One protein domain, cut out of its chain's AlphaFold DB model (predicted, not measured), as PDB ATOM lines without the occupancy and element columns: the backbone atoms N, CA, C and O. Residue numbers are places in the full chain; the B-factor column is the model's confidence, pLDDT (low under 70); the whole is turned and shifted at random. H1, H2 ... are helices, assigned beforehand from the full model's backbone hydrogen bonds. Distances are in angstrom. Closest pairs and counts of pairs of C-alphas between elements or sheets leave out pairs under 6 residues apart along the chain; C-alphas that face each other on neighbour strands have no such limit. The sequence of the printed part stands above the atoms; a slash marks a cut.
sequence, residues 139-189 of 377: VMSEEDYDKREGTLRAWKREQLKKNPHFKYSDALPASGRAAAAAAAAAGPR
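Overview. This is residues 139 to 189 of the 377 residues of the protein "CAP-Gly domain-containing protein" of Cafeteria roenbergensis (UniProt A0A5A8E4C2). Picture a loose, open string of four helices laid out one after another with no common core: H1 and H2 make one end, near each other at a steep angle, and the short H3 with the longer H4 packed on it makes the other. Residues 139 to 144 stick out at the first end, and residues 160 to 165 stick out where the string turns from H2 towards H3. The printed part has 51 residues with four named helices, in the order H1, H2, H3, H4, and no named strand; the class is all helix. The whole is loose, with a radius of gyration of the C-alphas of 14.0 A, and spans 37 by 27 by 18 A.

Arrangement. Start at H1, residues 142 to 147, and go on to H2, residues 152 to 162. These two are close but not clearly touching; look at the closest C-alphas, those of Asp 146 and Arg 153, 7.1 A apart. Their lines stand at a steep tilt of 67 degrees, and they run the same way. Next comes H3, residues 168 to 171, which is apart from H2, but only just: their closest C-alphas are 8.2 A apart. H3 touches H4, residues 174 to 185, which meets it with residues 176 to 181 alone; the closest C-alphas are those of Ser 169 and Arg 177, 5.7 A apart. H1 is apart from H3 and from H4, and H2 is apart from H4. In H1, H2 and H4 you will find every O i to N i+4 pair within hydrogen-bond range; H3, with 4 residues, is too short for such a pair, and its one O i to N i+3 pair is within range.

Along the chain. Find C-alpha 142 at (6.446, 29.554, 7.074); from there H1 runs to Lys 147. H2 begins at C-alpha 152, at (-4.388, 35.323, 5.216), and runs 15.2 A to C-alpha 162. H3 goes from Tyr 168 to Ala 171. H4, the longest helix with 12 residues, runs 16.2 A from Ala 174 to C-alpha 185 at (-2.775, 56.072, -9.544).

Size, cuts and confidence. Look for the two C-alphas farthest apart at Lys 147 and Ala 186, 37.0 A from each other. The C-alphas of Val 139 and Arg 189, the first and last printed, are 26.8 A apart. The printed part has no cut, and the three links between the helices are tight. Residues 147 to 152 also stand free. In this model the mean pLDDT of the printed part is 74.6; look for values under 70 at residues 168 to 169, residue 176 and residues 178 to 189.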
ATOM      1  N   VAL A 139       8.916  34.236  15.991       79.38
ATOM      2  CA  VAL A 139       8.786  34.208  14.535       79.38
ATOM      3  C   VAL A 139       8.224  32.837  14.179       79.38
ATOM      4  O   VAL A 139       8.853  31.819  14.461       79.38
ATOM      5  N   MET A 140       7.013  32.809  13.622       84.38
ATOM      6  CA  MET A 140       6.392  31.572  13.148       84.38
ATOM      7  C   MET A 140       7.110  31.120  11.880       84.38
ATOM      8  O   MET A 140       7.328  31.940  10.985       84.38
ATOM      9  N   SER A 141       7.472  29.839  11.800       87.88
ATOM     10  CA  SER A 141       8.011  29.282  10.561       87.88
ATOM     11  C   SER A 141       6.951  29.364   9.456       87.88
ATOM     12  O   SER A 141       5.746  29.320   9.728       87.88
ATOM     13  N   GLU A 142       7.382  29.496   8.202       82.88
ATOM     14  CA  GLU A 142       6.446  29.554   7.074       82.88
ATOM     15  C   GLU A 142       5.619  28.269   6.963       82.88
ATOM     16  O   GLU A 142       4.423  28.317   6.690       82.88
ATOM     17  N   GLU A 143       6.238  27.131   7.275       83.06
ATOM     18  CA  GLU A 143       5.598  25.820   7.279       83.06
ATOM     19  C   GLU A 143       4.506  25.712   8.350       83.06
ATOM     20  O   GLU A 143       3.428  25.183   8.080       83.06
ATOM     21  N   ASP A 144       4.750  26.217   9.562       84.44
ATOM     22  CA  ASP A 144       3.753  26.198  10.639       84.44
ATOM     23  C   ASP A 144       2.636  27.217  10.397       84.44
ATOM     24  O   ASP A 144       1.478  26.964  10.741       84.44
ATOM     25  N   TYR A 145       2.953  28.336   9.742       82.69
ATOM     26  CA  TYR A 145       1.959  29.306   9.296       82.69
ATOM     27  C   TYR A 145       1.043  28.716   8.214       82.69
ATOM     28  O   TYR A 145      -0.175  28.899   8.266       82.69
ATOM     29  N   ASP A 146       1.597  27.977   7.253       83.69
ATOM     30  CA  ASP A 146       0.842  27.409   6.132       83.69
ATOM     31  C   ASP A 146      -0.035  26.211   6.529       83.69
ATOM     32  O   ASP A 146      -1.058  25.972   5.874       83.69
ATOM     33  N   LYS A 147       0.328  25.498   7.607       87.38
ATOM     34  CA  LYS A 147      -0.497  24.452   8.244       87.38
ATOM     35  C   LYS A 147      -1.718  25.021   8.970       87.38
ATOM     36  O   LYS A 147      -2.669  24.288   9.228       87.38
ATOM     37  N   ARG A 148      -1.705  26.307   9.330       83.94
ATOM     38  CA  ARG A 148      -2.790  26.930  10.087       83.94
ATOM     39  C   ARG A 148      -3.949  27.318   9.167       83.94
ATOM     40  O   ARG A 148      -3.788  28.047   8.185       83.94
ATOM     41  N   GLU A 149      -5.143  26.861   9.525       81.38
ATOM     42  CA  GLU A 149      -6.387  27.220   8.845       81.38
ATOM     43  C   GLU A 149      -6.816  28.658   9.183       81.38
ATOM     44  O   GLU A 149      -6.441  29.216  10.216       81.38
ATOM     45  N   GLY A 150      -7.573  29.298   8.287       80.06
ATOM     46  CA  GLY A 150      -8.038  30.679   8.476       80.06
ATOM     47  C   GLY A 150      -6.949  31.756   8.367       80.06
ATOM     48  O   GLY A 150      -7.191  32.913   8.703       80.06
ATOM     49  N   THR A 151      -5.745  31.414   7.897       86.12
ATOM     50  CA  THR A 151      -4.676  32.394   7.669       86.12
ATOM     51  C   THR A 151      -4.911  33.227   6.411       86.12
ATOM     52  O   THR A 151      -5.513  32.774   5.434       86.12
ATOM     53  N   LEU A 152      -4.351  34.443   6.390       78.94
ATOM     54  CA  LEU A 152      -4.388  35.323   5.216       78.94
ATOM     55  C   LEU A 152      -3.804  34.642   3.968       78.94
ATOM     56  O   LEU A 152      -4.328  34.827   2.874       78.94
ATOM     57  N   ARG A 153      -2.760  33.809   4.115       81.94
ATOM     58  CA  ARG A 153      -2.187  33.027   3.004       81.94
ATOM     59  C   ARG A 153      -3.155  31.957   2.490       81.94
ATOM     60  O   ARG A 153      -3.267  31.781   1.278       81.94
ATOM     61  N   ALA A 154      -3.869  31.249   3.370       83.88
ATOM     62  CA  ALA A 154      -4.897  30.285   2.969       83.88
ATOM     63  C   ALA A 154      -6.057  30.966   2.224       83.88
ATOM     64  O   ALA A 154      -6.392  30.551   1.115       83.88
ATOM     65  N   TRP A 155      -6.575  32.072   2.766       84.81
ATOM     66  CA  TRP A 155      -7.611  32.875   2.111       84.81
ATOM     67  C   TRP A 155      -7.138  33.436   0.764       84.81
ATOM     68  O   TRP A 155      -7.841  33.320  -0.235       84.81
ATOM     69  N   LYS A 156      -5.906  33.960   0.685       82.62
ATOM     70  CA  LYS A 156      -5.313  34.449  -0.569       82.62
ATOM     71  C   LYS A 156      -5.249  33.337  -1.621       82.62
ATOM     72  O   LYS A 156      -5.640  33.564  -2.759       82.62
ATOM     73  N   ARG A 157      -4.800  32.129  -1.252       83.44
ATOM     74  CA  ARG A 157      -4.780  30.959  -2.153       83.44
ATOM     75  C   ARG A 157      -6.183  30.605  -2.653       83.44
ATOM     76  O   ARG A 157      -6.338  30.276  -3.822       83.44
ATOM     77  N   GLU A 158      -7.197  30.684  -1.798       85.19
ATOM     78  CA  GLU A 158      -8.592  30.441  -2.182       85.19
ATOM     79  C   GLU A 158      -9.127  31.513  -3.144       85.19
ATOM     80  O   GLU A 158      -9.774  31.191  -4.141       85.19
ATOM     81  N   GLN A 159      -8.806  32.782  -2.894       83.38
ATOM     82  CA  GLN A 159      -9.190  33.888  -3.769       83.38
ATOM     83  C   GLN A 159      -8.492  33.816  -5.130       83.38
ATOM     84  O   GLN A 159      -9.147  34.028  -6.145       83.38
ATOM     85  N   LEU A 160      -7.210  33.433  -5.183       80.75
ATOM     86  CA  LEU A 160      -6.511  33.205  -6.454       80.75
ATOM     87  C   LEU A 160      -7.066  32.002  -7.227       80.75
ATOM     88  O   LEU A 160      -7.097  32.032  -8.454       80.75
ATOM     89  N   LYS A 161      -7.531  30.954  -6.532       84.12
ATOM     90  CA  LYS A 161      -8.225  29.826  -7.175       84.12
ATOM     91  C   LYS A 161      -9.546  30.257  -7.812       84.12
ATOM     92  O   LYS A 161      -9.898  29.738  -8.865       84.12
ATOM     93  N   LYS A 162     -10.272  31.184  -7.177       83.94
ATOM     94  CA  LYS A 162     -11.518  31.758  -7.711       83.94
ATOM     95  C   LYS A 162     -11.237  32.722  -8.868       83.94
ATOM     96  O   LYS A 162     -11.881  32.625  -9.903       83.94
ATOM     97  N   ASN A 163     -10.249  33.600  -8.703       83.75
ATOM     98  CA  ASN A 163      -9.863  34.630  -9.660       83.75
ATOM     99  C   ASN A 163      -8.331  34.631  -9.838       83.75
ATOM    100  O   ASN A 163      -7.624  35.152  -8.973       83.75
ATOM    101  N   PRO A 164      -7.787  34.139 -10.968       82.00
ATOM    102  CA  PRO A 164      -6.338  34.089 -11.201       82.00
ATOM    103  C   PRO A 164      -5.622  35.449 -11.131       82.00
ATOM    104  O   PRO A 164      -4.421  35.502 -10.882       82.00
ATOM    105  N   HIS A 165      -6.353  36.553 -11.325       79.81
ATOM    106  CA  HIS A 165      -5.839  37.922 -11.223       79.81
ATOM    107  C   HIS A 165      -6.287  38.649  -9.941       79.81
ATOM    108  O   HIS A 165      -6.329  39.875  -9.906       79.81
ATOM    109  N   PHE A 166      -6.665  37.909  -8.894       77.69
ATOM    110  CA  PHE A 166      -7.140  38.488  -7.639       77.69
ATOM    111  C   PHE A 166      -6.113  39.438  -7.010       77.69
ATOM    112  O   PHE A 166      -4.999  39.025  -6.665       77.69
ATOM    113  N   LYS A 167      -6.509  40.694  -6.784       75.25
ATOM    114  CA  LYS A 167      -5.742  41.659  -5.992       75.25
ATOM    115  C   LYS A 167      -6.435  41.897  -4.654       75.25
ATOM    116  O   LYS A 167      -7.656  41.945  -4.566       75.25
ATOM    117  N   TYR A 168      -5.649  42.110  -3.595       69.06
ATOM    118  CA  TYR A 168      -6.180  42.430  -2.259       69.06
ATOM    119  C   TYR A 168      -7.086  43.668  -2.260       69.06
ATOM    120  O   TYR A 168      -8.026  43.735  -1.472       69.06
ATOM    121  N   SER A 169      -6.832  44.616  -3.169       69.44
ATOM    122  CA  SER A 169      -7.689  45.780  -3.400       69.44
ATOM    123  C   SER A 169      -9.134  45.387  -3.678       69.44
ATOM    124  O   SER A 169     -10.052  46.043  -3.201       69.44
ATOM    125  N   ASP A 170      -9.354  44.283  -4.386       72.31
ATOM    126  CA  ASP A 170     -10.674  43.885  -4.864       72.31
ATOM    127  C   ASP A 170     -11.534  43.318  -3.731       72.31
ATOM    128  O   ASP A 170     -12.758  43.336  -3.812       72.31
ATOM    129  N   ALA A 171     -10.924  42.879  -2.630       72.38
ATOM    130  CA  ALA A 171     -11.637  42.436  -1.435       72.38
ATOM    131  C   ALA A 171     -11.962  43.567  -0.443       72.38
ATOM    132  O   ALA A 171     -12.678  43.328   0.527       72.38
ATOM    133  N   LEU A 172     -11.465  44.790  -0.668       73.19
ATOM    134  CA  LEU A 172     -11.780  45.941   0.181       73.19
ATOM    135  C   LEU A 172     -13.204  46.465  -0.088       73.19
ATOM    136  O   LEU A 172     -13.711  46.334  -1.207       73.19
ATOM    137  N   PRO A 173     -13.854  47.101   0.907       76.88
ATOM    138  CA  PRO A 173     -15.104  47.828   0.689       76.88
ATOM    139  C   PRO A 173     -14.908  48.960  -0.333       76.88
ATOM    140  O   PRO A 173     -13.784  49.399  -0.574       76.88
ATOM    141  N   ALA A 174     -15.994  49.462  -0.927       72.81
ATOM    142  CA  ALA A 174     -15.940  50.460  -2.003       72.81
ATOM    143  C   ALA A 174     -15.092  51.706  -1.657       72.81
ATOM    144  O   ALA A 174     -14.340  52.188  -2.501       72.81
ATOM    145  N   SER A 175     -15.135  52.163  -0.401       71.31
ATOM    146  CA  SER A 175     -14.285  53.247   0.113       71.31
ATOM    147  C   SER A 175     -12.790  52.893   0.102       71.31
ATOM    148  O   SER A 175     -11.961  53.698  -0.317       71.31
ATOM    149  N   GLY A 176     -12.437  51.667   0.498       69.25
ATOM    150  CA  GLY A 176     -11.066  51.154   0.472       69.25
ATOM    151  C   GLY A 176     -10.551  50.867  -0.942       69.25
ATOM    152  O   GLY A 176      -9.372  51.077  -1.210       69.25
ATOM    153  N   ARG A 177     -11.429  50.461  -1.872       70.62
ATOM    154  CA  ARG A 177     -11.097  50.310  -3.301       70.62
ATOM    155  C   ARG A 177     -10.760  51.644  -3.954       70.62
ATOM    156  O   ARG A 177      -9.769  51.716  -4.670       70.62
ATOM    157  N   ALA A 178     -11.541  52.690  -3.682       68.75
ATOM    158  CA  ALA A 178     -11.266  54.034  -4.189       68.75
ATOM    159  C   ALA A 178      -9.926  54.573  -3.659       68.75
ATOM    160  O   ALA A 178      -9.127  55.093  -4.433       68.75
ATOM    161  N   ALA A 179      -9.630  54.362  -2.372       65.50
ATOM    162  CA  ALA A 179      -8.348  54.739  -1.778       65.50
ATOM    163  C   ALA A 179      -7.163  53.926  -2.339       65.50
ATOM    164  O   ALA A 179      -6.114  54.494  -2.628       65.50
ATOM    165  N   ALA A 180      -7.321  52.614  -2.547       62.12
ATOM    166  CA  ALA A 180      -6.287  51.765  -3.143       62.12
ATOM    167  C   ALA A 180      -6.048  52.086  -4.629       62.12
ATOM    168  O   ALA A 180      -4.906  52.077  -5.080       62.12
ATOM    169  N   ALA A 181      -7.103  52.412  -5.382       64.62
ATOM    170  CA  ALA A 181      -7.003  52.869  -6.766       64.62
ATOM    171  C   ALA A 181      -6.346  54.255  -6.857       64.62
ATOM    172  O   ALA A 181      -5.486  54.454  -7.708       64.62
ATOM    173  N   ALA A 182      -6.673  55.176  -5.945       60.78
ATOM    174  CA  ALA A 182      -5.999  56.468  -5.830       60.78
ATOM    175  C   ALA A 182      -4.517  56.309  -5.441       60.78
ATOM    176  O   ALA A 182      -3.662  56.973  -6.015       60.78
ATOM    177  N   ALA A 183      -4.192  55.377  -4.540       58.25
ATOM    178  CA  ALA A 183      -2.812  55.052  -4.178       58.25
ATOM    179  C   ALA A 183      -2.037  54.375  -5.324       58.25
ATOM    180  O   ALA A 183      -0.848  54.629  -5.487       58.25
ATOM    181  N   ALA A 184      -2.693  53.547  -6.143       57.72
ATOM    182  CA  ALA A 184      -2.096  52.963  -7.344       57.72
ATOM    183  C   ALA A 184      -1.919  53.998  -8.474       57.72
ATOM    184  O   ALA A 184      -0.926  53.953  -9.198       57.72
ATOM    185  N   ALA A 185      -2.848  54.953  -8.602       54.22
ATOM    186  CA  ALA A 185      -2.775  56.072  -9.544       54.22
ATOM    187  C   ALA A 185      -1.744  57.136  -9.126       54.22
ATOM    188  O   ALA A 185      -1.149  57.781  -9.985       54.22
ATOM    189  N   ALA A 186      -1.458  57.262  -7.825       52.75
ATOM    190  CA  ALA A 186      -0.373  58.085  -7.283       52.75
ATOM    191  C   ALA A 186       1.039  57.559  -7.633       52.75
ATOM    192  O   ALA A 186       2.041  58.151  -7.231       52.75
ATOM    193  N   GLY A 187       1.128  56.483  -8.424       47.19
ATOM    194  CA  GLY A 187       2.370  55.822  -8.798       47.19
ATOM    195  C   GLY A 187       2.891  54.920  -7.675       47.19
ATOM    196  O   GLY A 187       2.542  55.100  -6.507       47.19
ATOM    197  N   PRO A 188       3.714  53.909  -7.996       45.62
ATOM    198  CA  PRO A 188       4.217  52.985  -6.993       45.62
ATOM    199  C   PRO A 188       4.998  53.747  -5.914       45.62
ATOM    200  O   PRO A 188       6.019  54.374  -6.196       45.62
ATOM    201  N   ARG A 189       4.568  53.633  -4.648       49.69
ATOM    202  CA  ARG A 189       5.519  53.709  -3.533       49.69
ATOM    203  C   ARG A 189       6.511  52.589  -3.804       49.69
ATOM    204  O   ARG A 189       6.073  51.445  -3.910       49.69
TER     205      ARG A 189